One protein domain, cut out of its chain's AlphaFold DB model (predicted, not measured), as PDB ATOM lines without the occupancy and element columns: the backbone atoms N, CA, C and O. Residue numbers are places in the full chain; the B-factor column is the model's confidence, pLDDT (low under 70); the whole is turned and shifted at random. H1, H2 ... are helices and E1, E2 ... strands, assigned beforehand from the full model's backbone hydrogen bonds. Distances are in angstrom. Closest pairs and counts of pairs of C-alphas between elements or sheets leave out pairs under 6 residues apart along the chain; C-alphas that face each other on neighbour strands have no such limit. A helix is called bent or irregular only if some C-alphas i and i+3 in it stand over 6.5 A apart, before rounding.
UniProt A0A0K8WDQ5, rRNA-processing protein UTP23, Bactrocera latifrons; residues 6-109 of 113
ATOM      1  N   PHE A   6     347.833 238.067 321.232       90.25
ATOM      2  CA  PHE A   6     348.723 239.145 321.665       90.25
ATOM      3  C   PHE A   6     348.030 240.510 321.798       90.25
ATOM      4  O   PHE A   6     348.158 241.149 322.834       90.25
ATOM      5  N   LYS A   7     347.222 240.938 320.814       89.38
ATOM      6  CA  LYS A   7     346.466 242.204 320.890       89.38
ATOM      7  C   LYS A   7     345.510 242.221 322.082       89.38
ATOM      8  O   LYS A   7     345.361 243.251 322.733       89.38
ATOM      9  N   LYS A   8     344.870 241.083 322.376       91.75
ATOM     10  CA  LYS A   8     343.988 240.959 323.544       91.75
ATOM     11  C   LYS A   8     344.783 241.061 324.848       91.75
ATOM     12  O   LYS A   8     344.398 241.847 325.703       91.75
ATOM     13  N   ALA A   9     345.887 240.321 324.972       92.19
ATOM     14  CA  ALA A   9     346.752 240.373 326.152       92.19
ATOM     15  C   ALA A   9     347.287 241.789 326.408       92.19
ATOM     16  O   ALA A   9     347.141 242.301 327.512       92.19
ATOM     17  N   HIS A  10     347.801 242.451 325.369       91.31
ATOM     18  CA  HIS A  10     348.297 243.820 325.462       91.31
ATOM     19  C   HIS A  10     347.198 244.788 325.915       91.31
ATOM     20  O   HIS A  10     347.405 245.542 326.857       91.31
ATOM     21  N   LYS A  11     345.998 244.737 325.315       93.25
ATOM     22  CA  LYS A  11     344.872 245.591 325.735       93.25
ATOM     23  C   LYS A  11     344.500 245.373 327.206       93.25
ATOM     24  O   LYS A  11     344.214 246.342 327.904       93.25
ATOM     25  N   THR A  12     344.516 244.126 327.677       94.06
ATOM     26  CA  THR A  12     344.273 243.802 329.089       94.06
ATOM     27  C   THR A  12     345.355 244.394 329.993       94.06
ATOM     28  O   THR A  12     345.020 245.020 330.992       94.06
ATOM     29  N   LEU A  13     346.636 244.251 329.642       93.44
ATOM     30  CA  LEU A  13     347.735 244.824 330.427       93.44
ATOM     31  C   LEU A  13     347.675 246.352 330.457       93.44
ATOM     32  O   LEU A  13     347.795 246.930 331.529       93.44
ATOM     33  N   THR A  14     347.401 247.003 329.322       93.62
ATOM     34  CA  THR A  14     347.204 248.459 329.266       93.62
ATOM     35  C   THR A  14     346.064 248.897 330.181       93.62
ATOM     36  O   THR A  14     346.217 249.859 330.922       93.62
ATOM     37  N   PHE A  15     344.942 248.173 330.190       95.31
ATOM     38  CA  PHE A  15     343.835 248.471 331.098       95.31
ATOM     39  C   PHE A  15     344.270 248.419 332.571       95.31
ATOM     40  O   PHE A  15     343.962 249.345 333.320       95.31
ATOM     41  N   PHE A  16     345.026 247.396 332.981       93.75
ATOM     42  CA  PHE A  16     345.540 247.308 334.353       93.75
ATOM     43  C   PHE A  16     346.595 248.373 334.672       93.75
ATOM     44  O   PHE A  16     346.579 248.937 335.762       93.75
ATOM     45  N   ALA A  17     347.468 248.698 333.720       92.94
ATOM     46  CA  ALA A  17     348.476 249.737 333.895       92.94
ATOM     47  C   ALA A  17     347.854 251.131 334.059       92.94
ATOM     48  O   ALA A  17     348.290 251.901 334.906       92.94
ATOM     49  N   THR A  18     346.809 251.445 333.286       94.62
ATOM     50  CA  THR A  18     346.135 252.749 333.340       94.62
ATOM     51  C   THR A  18     345.229 252.908 334.561       94.62
ATOM     52  O   THR A  18     345.133 254.010 335.086       94.62
ATOM     53  N   ASN A  19     344.550 251.843 335.002       95.38
ATOM     54  CA  ASN A  19     343.489 251.957 336.015       95.38
ATOM     55  C   ASN A  19     343.879 251.422 337.402       95.38
ATOM     56  O   ASN A  19     343.174 251.700 338.365       95.38
ATOM     57  N   PHE A  20     344.953 250.634 337.515       91.62
ATOM     58  CA  PHE A  20     345.321 249.935 338.756       91.62
ATOM     59  C   PHE A  20     346.811 250.072 339.104       91.62
ATOM     60  O   PHE A  20     347.330 249.276 339.884       91.62
ATOM     61  N   ASP A  21     347.514 251.036 338.500       89.88
ATOM     62  CA  ASP A  21     348.936 251.317 338.755       89.88
ATOM     63  C   ASP A  21     349.878 250.113 338.566       89.88
ATOM     64  O   ASP A  21     350.969 250.047 339.140       89.88
ATOM     65  N   TYR A  22     349.497 249.154 337.717       91.12
ATOM     66  CA  TYR A  22     350.393 248.066 337.344       91.12
ATOM     67  C   TYR A  22     351.550 248.618 336.508       91.12
ATOM     68  O   TYR A  22     351.344 249.195 335.441       91.12
ATOM     69  N   ARG A  23     352.782 248.411 336.978       91.75
ATOM     70  CA  ARG A  23     353.997 248.883 336.306       91.75
ATOM     71  C   ARG A  23     354.936 247.740 335.982       91.75
ATOM     72  O   ARG A  23     355.032 246.751 336.707       91.75
ATOM     73  N   GLU A  24     355.650 247.924 334.886       92.88
ATOM     74  CA  GLU A  24     356.755 247.062 334.518       92.88
ATOM     75  C   GLU A  24     357.951 247.228 335.479       92.88
ATOM     76  O   GLU A  24     358.205 248.343 335.942       92.88
ATOM     77  N   PRO A  25     358.705 246.149 335.772       95.44
ATOM     78  CA  PRO A  25     358.489 244.776 335.308       95.44
ATOM     79  C   PRO A  25     357.326 244.092 336.044       95.44
ATOM     80  O   PRO A  25     357.307 244.042 337.276       95.44
ATOM     81  N   TYR A  26     356.380 243.504 335.298       94.44
ATOM     82  CA  TYR A  26     355.223 242.852 335.918       94.44
ATOM     83  C   TYR A  26     355.650 241.634 336.731       94.44
ATOM     84  O   TYR A  26     356.343 240.743 336.232       94.44
ATOM     85  N   GLN A  27     355.200 241.573 337.980       94.31
ATOM     86  CA  GLN A  27     355.453 240.437 338.852       94.31
ATOM     87  C   GLN A  27     354.436 239.335 338.569       94.31
ATOM     88  O   GLN A  27     353.231 239.538 338.704       94.31
ATOM     89  N   ILE A  28     354.923 238.165 338.170       95.62
ATOM     90  CA  ILE A  28     354.084 237.003 337.882       95.62
ATOM     91  C   ILE A  28     354.338 235.973 338.963       95.62
ATOM     92  O   ILE A  28     355.430 235.409 339.045       95.62
ATOM     93  N   LEU A  29     353.320 235.747 339.784       96.56
ATOM     94  CA  LEU A  29     353.350 234.747 340.834       96.56
ATOM     95  C   LEU A  29     353.125 233.353 340.238       96.56
ATOM     96  O   LEU A  29     352.127 233.127 339.557       96.56
ATOM     97  N   VAL A  30     354.061 232.435 340.484       97.06
ATOM     98  CA  VAL A  30     354.076 231.087 339.898       97.06
ATOM     99  C   VAL A  30     354.157 230.014 340.985       97.06
ATOM    100  O   VAL A  30     354.923 230.143 341.948       97.06
ATOM    101  N   ASP A  31     353.379 228.944 340.804       96.62
ATOM    102  CA  ASP A  31     353.377 227.754 341.653       96.62
ATOM    103  C   ASP A  31     354.197 226.585 341.071       96.62
ATOM    104  O   ASP A  31     354.632 226.592 339.914       96.62
ATOM    105  N   ALA A  32     354.431 225.558 341.890       96.75
ATOM    106  CA  ALA A  32     355.215 224.398 341.476       96.75
ATOM    107  C   ALA A  32     354.494 223.520 340.448       96.75
ATOM    108  O   ALA A  32     355.139 222.962 339.563       96.75
ATOM    109  N   THR A  33     353.167 223.424 340.504       95.75
ATOM    110  CA  THR A  33     352.389 222.649 339.531       95.75
ATOM    111  C   THR A  33     352.481 223.231 338.125       95.75
ATOM    112  O   THR A  33     352.663 222.487 337.161       95.75
ATOM    113  N   PHE A  34     352.455 224.556 337.992       97.31
ATOM    114  CA  PHE A  34     352.678 225.244 336.729       97.31
ATOM    115  C   PHE A  34     354.090 224.978 336.198       97.31
ATOM    116  O   PHE A  34     354.255 224.641 335.025       97.31
ATOM    117  N   CYS A  35     355.108 225.047 337.063       97.62
ATOM    118  CA  CYS A  35     356.479 224.698 336.693       97.62
ATOM    119  C   CYS A  35     356.628 223.241 336.252       97.62
ATOM    120  O   CYS A  35     357.376 222.968 335.316       97.62
ATOM    121  N   GLN A  36     355.901 222.316 336.875       97.25
ATOM    122  CA  GLN A  36     355.909 220.909 336.492       97.25
ATOM    123  C   GLN A  36     355.341 220.700 335.092       97.25
ATOM    124  O   GLN A  36     355.967 220.037 334.266       97.25
ATOM    125  N   VAL A  37     354.183 221.296 334.804       97.62
ATOM    126  CA  VAL A  37     353.559 221.198 333.478       97.62
ATOM    127  C   VAL A  37     354.436 221.874 332.425       97.62
ATOM    128  O   VAL A  37     354.610 221.336 331.330       97.62
ATOM    129  N   ALA A  38     355.046 223.017 332.747       97.75
ATOM    130  CA  ALA A  38     355.989 223.680 331.855       97.75
ATOM    131  C   ALA A  38     357.213 222.799 331.562       97.75
ATOM    132  O   ALA A  38     357.595 222.654 330.402       97.75
ATOM    133  N   LEU A  39     357.782 222.150 332.582       96.75
ATOM    134  CA  LEU A  39     358.915 221.239 332.434       96.75
ATOM    135  C   LEU A  39     358.570 220.037 331.543       96.75
ATOM    136  O   LEU A  39     359.318 219.732 330.615       96.75
ATOM    137  N   GLN A  40     357.420 219.395 331.771       97.00
ATOM    138  CA  GLN A  40     356.949 218.257 330.969       97.00
ATOM    139  C   GLN A  40     356.779 218.615 329.487       97.00
ATOM    140  O   GLN A  40     357.108 217.817 328.612       97.00
ATOM    141  N   ASN A  41     356.317 219.834 329.205       97.75
ATOM    142  CA  ASN A  41     356.105 220.331 327.847       97.75
ATOM    143  C   ASN A  41     357.321 221.077 327.270       97.75
ATOM    144  O   ASN A  41     357.219 221.656 326.190       97.75
ATOM    145  N   LYS A  42     358.465 221.073 327.972       96.94
ATOM    146  CA  LYS A  42     359.705 221.763 327.566       96.94
ATOM    147  C   LYS A  42     359.489 223.259 327.290       96.94
ATOM    148  O   LYS A  42     360.074 223.833 326.375       96.94
ATOM    149  N   VAL A  43     358.632 223.892 328.088       97.50
ATOM    150  CA  VAL A  43     358.292 225.311 327.986       97.50
ATOM    151  C   VAL A  43     359.214 226.138 328.875       97.50
ATOM    152  O   VAL A  43     359.206 226.012 330.099       97.50
ATOM    153  N   ILE A  44     359.957 227.057 328.260       96.56
ATOM    154  CA  ILE A  44     360.720 228.080 328.979       96.56
ATOM    155  C   ILE A  44     359.750 229.191 329.397       96.56
ATOM    156  O   ILE A  44     359.358 230.033 328.589       96.56
ATOM    157  N   ILE A  45     359.331 229.166 330.667       96.75
ATOM    158  CA  ILE A  45     358.267 230.030 331.210       96.75
ATOM    159  C   ILE A  45     358.543 231.511 330.941       96.75
ATOM    160  O   ILE A  45     357.687 232.216 330.410       96.75
ATOM    161  N   GLU A  46     359.739 231.979 331.295       95.62
ATOM    162  CA  GLU A  46     360.092 233.395 331.194       95.62
ATOM    163  C   GLU A  46     360.034 233.890 329.745       95.62
ATOM    164  O   GLU A  46     359.435 234.928 329.467       95.62
ATOM    165  N   GLU A  47     360.588 233.116 328.810       96.19
ATOM    166  CA  GLU A  47     360.575 233.438 327.384       96.19
ATOM    167  C   GLU A  47     359.144 233.491 326.840       96.19
ATOM    168  O   GLU A  47     358.760 234.460 326.180       96.19
ATOM    169  N   GLN A  48     358.325 232.478 327.145       96.00
ATOM    170  CA  GLN A  48     356.960 232.418 326.631       96.00
ATOM    171  C   GLN A  48     356.083 233.540 327.182       96.00
ATOM    172  O   GLN A  48     355.280 234.098 326.430       96.00
ATOM    173  N   ILE A  49     356.234 233.907 328.459       95.19
ATOM    174  CA  ILE A  49     355.437 234.999 329.015       95.19
ATOM    175  C   ILE A  49     355.924 236.359 328.499       95.19
ATOM    176  O   ILE A  49     355.085 237.152 328.072       95.19
ATOM    177  N   LYS A  50     357.242 236.603 328.410       94.75
ATOM    178  CA  LYS A  50     357.790 237.813 327.762       94.75
ATOM    179  C   LYS A  50     357.267 237.965 326.337       94.75
ATOM    180  O   LYS A  50     356.779 239.027 325.967       94.75
ATOM    181  N   LYS A  51     357.287 236.886 325.551       93.50
ATOM    182  CA  LYS A  51     356.763 236.874 324.178       93.50
ATOM    183  C   LYS A  51     355.258 237.130 324.124       93.50
ATOM    184  O   LYS A  51     354.781 237.782 323.199       93.50
ATOM    185  N   TYR A  52     354.501 236.593 325.080       93.31
ATOM    186  CA  TYR A  52     353.047 236.722 325.096       93.31
ATOM    187  C   TYR A  52     352.570 238.111 325.529       93.31
ATOM    188  O   TYR A  52     351.639 238.641 324.922       93.31
ATOM    189  N   PHE A  53     353.203 238.686 326.549       92.19
ATOM    190  CA  PHE A  53     352.873 240.012 327.067       92.19
ATOM    191  C   PHE A  53     353.557 241.142 326.299       92.19
ATOM    192  O   PHE A  53     353.013 242.238 326.263       92.19
ATOM    193  N   GLN A  54     354.676 240.863 325.620       91.69
ATOM    194  CA  GLN A  54     355.510 241.856 324.930       91.69
ATOM    195  C   GLN A  54     356.033 242.950 325.875       91.69
ATOM    196  O   GLN A  54     356.228 244.090 325.468       91.69
ATOM    197  N   THR A  55     356.266 242.584 327.134       91.56
ATOM    198  CA  THR A  55     356.678 243.481 328.219       91.56
ATOM    199  C   THR A  55     357.791 242.846 329.046       91.56
ATOM    200  O   THR A  55     358.058 241.641 328.954       91.56
ATOM    201  N   THR A  56     358.420 243.633 329.913       93.94
ATOM    202  CA  THR A  56     359.325 243.097 330.931       93.94
ATOM    203  C   THR A  56     358.535 242.446 332.070       93.94
ATOM    204  O   THR A  56     357.437 242.875 332.436       93.94
ATOM    205  N   ILE A  57     359.080 241.358 332.617       96.19
ATOM    206  CA  ILE A  57     358.444 240.576 333.680       96.19
ATOM    207  C   ILE A  57     359.467 240.168 334.731       96.19
ATOM    208  O   ILE A  57     360.664 240.082 334.451       96.19
ATOM    209  N   LYS A  58     358.970 239.836 335.918       96.94
ATOM    210  CA  LYS A  58     359.718 239.200 336.996       96.94
ATOM    211  C   LYS A  58     358.922 237.997 337.491       96.94
ATOM    212  O   LYS A  58     357.817 238.154 338.001       96.94
ATOM    213  N   LEU A  59     359.480 236.798 337.342       97.75
ATOM    214  CA  LEU A  59     358.882 235.594 337.919       97.75
ATOM    215  C   LEU A  59     359.135 235.584 339.427       97.75
ATOM    216  O   LEU A  59     360.276 235.733 339.882       97.75
ATOM    217  N   VAL A  60     358.062 235.429 340.196       97.62
ATOM    218  CA  VAL A  60     358.099 235.384 341.657       97.62
ATOM    219  C   VAL A  60     357.368 234.147 342.174       97.62
ATOM    220  O   VAL A  60     356.492 233.594 341.514       97.62
ATOM    221  N   THR A  61     357.725 233.707 343.373       97.94
ATOM    222  CA  THR A  61     357.051 232.627 344.106       97.94
ATOM    223  C   THR A  61     356.963 232.980 345.594       97.94
ATOM    224  O   THR A  61     357.383 234.066 345.983       97.94
ATOM    225  N   THR A  62     356.423 232.105 346.442       97.81
ATOM    226  CA  THR A  62     356.388 232.315 347.904       97.81
ATOM    227  C   THR A  62     357.037 231.157 348.648       97.81
ATOM    228  O   THR A  62     357.159 230.054 348.115       97.81
ATOM    229  N   GLN A  63     357.392 231.385 349.914       97.31
ATOM    230  CA  GLN A  63     357.915 230.324 350.775       97.31
ATOM    231  C   GLN A  63     356.918 229.163 350.929       97.31
ATOM    232  O   GLN A  63     357.324 228.007 350.879       97.31
ATOM    233  N   CYS A  64     355.615 229.448 351.042       98.06
ATOM    234  CA  CYS A  64     354.578 228.413 351.119       98.06
ATOM    235  C   CYS A  64     354.565 227.499 349.890       98.06
ATOM    236  O   CYS A  64     354.471 226.286 350.034       98.06
ATOM    237  N   VAL A  65     354.703 228.074 348.688       97.94
ATOM    238  CA  VAL A  65     354.778 227.299 347.438       97.94
ATOM    239  C   VAL A  65     356.001 226.385 347.443       97.94
ATOM    240  O   VAL A  65     355.895 225.224 347.057       97.94
ATOM    241  N   ILE A  66     357.159 226.896 347.874       97.56
ATOM    242  CA  ILE A  66     358.401 226.113 347.924       97.56
ATOM    243  C   ILE A  66     358.255 224.934 348.892       97.56
ATOM    244  O   ILE A  66     358.550 223.805 348.508       97.56
ATOM    245  N   LEU A  67     357.761 225.182 350.107       97.19
ATOM    246  CA  LEU A  67     357.599 224.151 351.137       97.19
ATOM    247  C   LEU A  67     356.580 223.079 350.727       97.19
ATOM    248  O   LEU A  67     356.821 221.888 350.918       97.19
ATOM    249  N   GLU A  68     355.460 223.480 350.120       96.81
ATOM    250  CA  GLU A  68     354.480 222.529 349.590       96.81
ATOM    251  C   GLU A  68     355.098 221.655 348.488       96.81
ATOM    252  O   GLU A  68     354.955 220.433 348.514       96.81
ATOM    253  N   ALA A  69     355.852 222.250 347.559       96.62
ATOM    254  CA  ALA A  69     356.523 221.511 346.492       96.62
ATOM    255  C   ALA A  69     357.541 220.493 347.033       96.62
ATOM    256  O   ALA A  69     357.580 219.353 346.569       96.62
ATOM    257  N   GLU A  70     358.318 220.879 348.049       96.25
ATOM    258  CA  GLU A  70     359.259 219.990 348.739       96.25
ATOM    259  C   GLU A  70     358.549 218.823 349.431       96.25
ATOM    260  O   GLU A  70     359.006 217.683 349.325       96.25
ATOM    261  N   SER A  71     357.403 219.078 350.073       95.69
ATOM    262  CA  SER A  71     356.604 218.040 350.743       95.69
ATOM    263  C   SER A  71     356.099 216.947 349.790       95.69
ATOM    264  O   SER A  71     355.920 215.799 350.194       95.69
ATOM    265  N   LEU A  72     355.920 217.278 348.506       93.12
ATOM    266  CA  LEU A  72     355.482 216.342 347.464       93.12
ATOM    267  C   LEU A  72     356.641 215.495 346.902       93.12
ATOM    268  O   LEU A  72     356.415 214.543 346.143       93.12
ATOM    269  N   GLY A  73     357.876 215.807 347.300       91.94
ATOM    270  CA  GLY A  73     359.062 214.988 347.099       91.94
ATOM    271  C   GLY A  73     359.412 214.741 345.631       91.94
ATOM    272  O   GLY A  73     359.362 215.630 344.778       91.94
ATOM    273  N   SER A  74     359.792 213.498 345.324       90.44
ATOM    274  CA  SER A  74     360.378 213.111 344.032       90.44
ATOM    275  C   SER A  74     359.493 213.408 342.818       90.44
ATOM    276  O   SER A  74     360.017 213.694 341.742       90.44
ATOM    277  N   ARG A  75     358.162 213.415 342.978       88.81
ATOM    278  CA  ARG A  75     357.210 213.686 341.881       88.81
ATOM    279  C   ARG A  75     357.352 215.099 341.313       88.81
ATOM    280  O   ARG A  75     357.094 215.308 340.130       88.81
ATOM    281  N   LEU A  76     357.759 216.050 342.153       92.88
ATOM    282  CA  LEU A  76     357.876 217.473 341.833       92.88
ATOM    283  C   LEU A  76     359.306 217.994 341.999       92.88
ATOM    284  O   LEU A  76     359.515 219.205 342.010       92.88
ATOM    285  N   ALA A  77     360.311 217.118 342.085       95.06
ATOM    286  CA  ALA A  77     361.699 217.522 342.312       95.06
ATOM    287  C   ALA A  77     362.201 218.523 341.252       95.06
ATOM    288  O   ALA A  77     362.737 219.578 341.593       95.06
ATOM    289  N   GLY A  78     361.943 218.246 339.967       96.00
ATOM    290  CA  GLY A  78     362.311 219.146 338.869       96.00
ATOM    291  C   GLY A  78     361.609 220.505 338.953       96.00
ATOM    292  O   GLY A  78     362.261 221.545 338.865       96.00
ATOM    293  N   ALA A  79     360.297 220.516 339.196       96.69
ATOM    294  CA  ALA A  79     359.544 221.752 339.394       96.69
ATOM    295  C   ALA A  79     360.015 222.548 340.616       96.69
ATOM    296  O   ALA A  79     360.133 223.768 340.540       96.69
ATOM    297  N   THR A  80     360.342 221.866 341.713       97.50
ATOM    298  CA  THR A  80     360.861 222.476 342.944       97.50
ATOM    299  C   THR A  80     362.183 223.187 342.673       97.50
ATOM    300  O   THR A  80     362.372 224.329 343.089       97.50
ATOM    301  N   MET A  81     363.085 222.563 341.906       97.06
ATOM    302  CA  MET A  81     364.337 223.198 341.483       97.06
ATOM    303  C   MET A  81     364.110 224.434 340.606       97.06
ATOM    304  O   MET A  81     364.883 225.385 340.691       97.06
ATOM    305  N   ILE A  82     363.077 224.434 339.758       97.00
ATOM    306  CA  ILE A  82     362.735 225.583 338.907       97.00
ATOM    307  C   ILE A  82     362.159 226.719 339.753       97.00
ATOM    308  O   ILE A  82     362.662 227.837 339.682       97.00
ATOM    309  N   VAL A  83     361.153 226.434 340.585       96.38
ATOM    310  CA  VAL A  83     360.496 227.430 341.445       96.38
ATOM    311  C   VAL A  83     361.495 228.118 342.370       96.38
ATOM    312  O   VAL A  83     361.444 229.337 342.514       96.38
ATOM    313  N   LYS A  84     362.455 227.379 342.944       97.00
ATOM    314  CA  LYS A  84     363.505 227.943 343.810       97.00
ATOM    315  C   LYS A  84     364.423 228.957 343.117       97.00
ATOM    316  O   LYS A  84     365.097 229.716 343.806       97.00
ATOM    317  N   LYS A  85     364.477 228.981 341.779       97.12
ATOM    318  CA  LYS A  85     365.234 229.992 341.020       97.12
ATOM    319  C   LYS A  85     364.473 231.310 340.874       97.12
ATOM    320  O   LYS A  85     365.080 232.320 340.525       97.12
ATOM    321  N   PHE A  86     363.159 231.310 341.088       97.38
ATOM    322  CA  PHE A  86     362.358 232.527 341.027       97.38
ATOM    323  C   PHE A  86     362.551 233.366 342.283       97.38
ATOM    324  O   PHE A  86     362.975 232.886 343.333       97.38
ATOM    325  N   HIS A  87     362.228 234.652 342.184       97.56
ATOM    326  CA  HIS A  87     362.360 235.543 343.325       97.56
ATOM    327  C   HIS A  87     361.297 235.224 344.384       97.56
ATOM    328  O   HIS A  87     360.105 235.182 344.082       97.56
ATOM    329  N   VAL A  88     361.718 235.029 345.633       96.88
ATOM    330  CA  VAL A  88     360.799 234.712 346.731       96.88
ATOM    331  C   VAL A  88     360.169 235.995 347.264       96.88
ATOM    332  O   VAL A  88     360.835 236.828 347.878       96.88
ATOM    333  N   HIS A  89     358.873 236.155 347.028       95.38
ATOM    334  CA  HIS A  89     358.065 237.214 347.608       95.38
ATOM    335  C   HIS A  89     357.679 236.841 349.045       95.38
ATOM    336  O   HIS A  89     357.186 235.737 349.301       95.38
ATOM    337  N   LYS A  90     357.876 237.773 349.983       94.69
ATOM    338  CA  LYS A  90     357.469 237.602 351.386       94.69
ATOM    339  C   LYS A  90     355.950 237.527 351.463       94.69
ATOM    340  O   LYS A  90     355.270 238.381 350.897       94.69
ATOM    341  N   CYS A  91     355.434 236.488 352.107       94.94
ATOM    342  CA  CYS A  91     354.000 236.194 352.112       94.94
ATOM    343  C   CYS A  91     353.354 236.351 353.490       94.94
ATOM    344  O   CYS A  91     352.134 236.277 353.583       94.94
ATOM    345  N   GLY A  92     354.150 236.585 354.541       94.44
ATOM    346  CA  GLY A  92     353.653 236.771 355.906       94.44
ATOM    347  C   GLY A  92     353.316 235.466 356.635       94.44
ATOM    348  O   GLY A  92     352.837 235.505 357.764       94.44
ATOM    349  N   HIS A  93     353.555 234.313 356.006       95.88
ATOM    350  CA  HIS A  93     353.308 232.982 356.568       95.88
ATOM    351  C   HIS A  93     354.610 232.273 356.980       95.88
ATOM    352  O   HIS A  93     354.637 231.054 357.108       95.88
ATOM    353  N   GLU A  94     355.715 233.002 357.156       88.25
ATOM    354  CA  GLU A  94     357.037 232.413 357.406       88.25
ATOM    355  C   GLU A  94     357.088 231.610 358.721       88.25
ATOM    356  O   GLU A  94     357.809 230.619 358.797       88.25
ATOM    357  N   GLY A  95     356.299 231.996 359.733       89.38
ATOM    358  CA  GLY A  95     356.197 231.280 361.014       89.38
ATOM    359  C   GLY A  95     355.124 230.184 361.059       89.38
ATOM    360  O   GLY A  95     355.182 229.309 361.916       89.38
ATOM    361  N   ALA A  96     354.157 230.220 360.144       95.44
ATOM    362  CA  ALA A  96     353.082 229.235 360.047       95.44
ATOM    363  C   ALA A  96     352.694 229.053 358.571       95.44
ATOM    364  O   ALA A  96     351.730 229.670 358.106       95.44
ATOM    365  N   PRO A  97     353.468 228.257 357.808       96.00
ATOM    366  CA  PRO A  97     353.208 228.046 356.393       96.00
ATOM    367  C   PRO A  97     351.805 227.486 356.155       96.00
ATOM    368  O   PRO A  97     351.371 226.547 356.818       96.00
ATOM    369  N   VAL A  98     351.109 228.058 355.175       97.50
ATOM    370  CA  VAL A  98     349.783 227.611 354.728       97.50
ATOM    371  C   VAL A  98     349.890 226.890 353.378       97.50
ATOM    372  O   VAL A  98     350.902 227.060 352.691       97.50
ATOM    373  N   PRO A  99     348.861 226.132 352.949       97.31
ATOM    374  CA  PRO A  99     348.825 225.554 351.605       97.31
ATOM    375  C   PRO A  99     349.060 226.613 350.519       97.31
ATOM    376  O   PRO A  99     348.588 227.751 350.630       97.31
ATOM    377  N   ALA A 100     349.765 226.255 349.447       96.25
ATOM    378  CA  ALA A 100     350.200 227.200 348.420       96.25
ATOM    379  C   ALA A 100     349.020 227.925 347.761       96.25
ATOM    380  O   ALA A 100     349.078 229.134 347.536       96.25
ATOM    381  N   SER A 101     347.918 227.211 347.525       95.69
ATOM    382  CA  SER A 101     346.677 227.775 346.982       95.69
ATOM    383  C   SER A 101     346.085 228.869 347.882       95.69
ATOM    384  O   SER A 101     345.664 229.920 347.391       95.69
ATOM    385  N   GLN A 102     346.107 228.666 349.203       96.50
ATOM    386  CA  GLN A 102     345.673 229.658 350.184       96.50
ATOM    387  C   GLN A 102     346.635 230.848 350.223       96.50
ATOM    388  O   GLN A 102     346.179 231.991 350.206       96.50
ATOM    389  N   CYS A 103     347.947 230.595 350.208       96.88
ATOM    390  CA  CYS A 103     348.961 231.645 350.163       96.88
ATOM    391  C   CYS A 103     348.765 232.551 348.938       96.88
ATOM    392  O   CYS A 103     348.616 233.762 349.086       96.88
ATOM    393  N   ILE A 104     348.671 231.970 347.735       95.12
ATOM    394  CA  ILE A 104     348.464 232.705 346.477       95.12
ATOM    395  C   ILE A 104     347.182 233.536 346.539       95.12
ATOM    396  O   ILE A 104     347.183 234.704 346.153       95.12
ATOM    397  N   LYS A 105     346.093 232.978 347.081       94.56
ATOM    398  CA  LYS A 105     344.836 233.715 347.246       94.56
ATOM    399  C   LYS A 105     344.993 234.931 348.161       94.56
ATOM    400  O   LYS A 105     344.408 235.969 347.867       94.56
ATOM    401  N   THR A 106     345.776 234.829 349.235       93.56
ATOM    402  CA  THR A 106     346.103 235.970 350.105       93.56
ATOM    403  C   THR A 106     346.974 236.997 349.380       93.56
ATOM    404  O   THR A 106     346.702 238.188 349.483       93.56
ATOM    405  N   MET A 107     347.954 236.551 348.587       91.62
ATOM    406  CA  MET A 107     348.853 237.432 347.826       91.62
ATOM    407  C   MET A 107     348.136 238.268 346.760       91.62
ATOM    408  O   MET A 107     348.542 239.393 346.487       91.62
ATOM    409  N   VAL A 108     347.082 237.728 346.143       87.56
ATOM    410  CA  VAL A 108     346.349 238.386 345.042       87.56
ATOM    411  C   VAL A 108     345.198 239.268 345.550       87.56
ATOM    412  O   VAL A 108     344.513 239.913 344.757       87.56
ATOM    413  N   ARG A 109     344.972 239.360 346.869       78.12
ATOM    414  CA  ARG A 109     344.016 240.326 347.433       78.12
ATOM    415  C   ARG A 109     344.546 241.749 347.253       78.12
ATOM    416  O   ARG A 109     345.191 242.308 348.132       78.12
TER     417      ARG A 109
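This is residues 6 to 109 of the 113 residues of the protein "rRNA-processing protein UTP23" of Bactrocera latifrons (UniProt A0A0K8WDQ5). A narrow, staggered sheet of three parallel strands runs through the middle of a flat model, with helix H1 at one end of the long axis and a cluster of helices, H2, H4 and H5, at the other. In the cluster H4 and H5 form a hairpin and H2 crosses H5; H3 only grazes the sheet near the start of E2, and H6 only grazes it near the end of E2. The printed part has 104 residues with six named helices and three named strands, in the order H1 E1 H2 H3 E2 H4 H5 E3 H6; the sheet's order is E1 E2 E3, and the class is mostly helix. The whole is compact, with a radius of gyration of the C-alphas of 14.6 A, and its C-alphas span 40 by 32 by 17 A.

H1, residues 6 to 19, is not on the sheet. It touches H3, residues 45 to 53, about perpendicular at 81 degrees, where the closest C-alphas, those of Phe 6 and Tyr 52, are 6.0 A apart. E1, residues 26 to 29, is an edge strand and the parallel neighbour of E2, residues 57 to 62, at 30 degrees, with N 58 and O 26 2.8 A apart and N 60 and O 28 2.9 A apart, both within hydrogen-bond range. H2, residues 32 to 40, is apart from H1 and from E2. H3 grazes the sheet with its residues 45 to 53; its closest C-alphas to E2 are those of Lys 50 and Ile 57, 6.6 A apart. E1, H2, H3 and E2 make a strand-helix-strand unit, two parallel neighbour strands with helices between them along the chain, and its crossover is right-handed. H4, residues 63 to 71, and H5, residues 73 to 83, form a helical hairpin: they touch at a shallow tilt of 30 degrees, opposite ways, closest at the C-alphas of Ala 69 and Thr 80, 5.7 A. H2 touches H5 about perpendicular at 88 degrees, closest at the C-alphas of Gln 36 and Ala 79, 4.7 A. E2, H4, H5 and E3, residues 87 to 89, make a second strand-helix-strand unit, and its crossover is right-handed. E2 and E3 are parallel at 57 degrees, with N 89 and O 61 2.8 A apart; the pairing is staggered, E2 pairing with E1 over residues 57 to 60 and with E3 over 60 to 62. H6, residues 100 to 107, touches H4 at a shallow tilt of 4 degrees, opposite ways, closest at the C-alphas of Val 65 and Ala 100, 4.7 A. Every O i to N i+4 pair is within hydrogen-bond range in H1, H2, H3, H4 and H6; in H5 it is 5 of 7.

H1 begins at C-alpha 6, (348.723, 239.145, 321.665), and is 19.9 A long. E1 measures 9.7 A, H2 12.3 A and H3 12.1 A. E2 is 16.6 A long and ends at C-alpha 62, (356.388, 232.315, 347.904). H4 follows directly with 12.4 A. H5, 13.7 A, is irregular: C-alphas 75 and 78 are 8.1 A apart. E3 measures 6.3 A, and H6, 10.3 A, ends at C-alpha 107, (348.853, 237.432, 347.826).

The two C-alphas farthest apart, those of Thr 18 and Ser 74, are 43.5 A from each other. The printed part has no cut. No link is long; those from H1 to E1 and from E3 to H6 are short, and the others are tight. The mean pLDDT of the printed part is 94.8, and no printed residue is under 70.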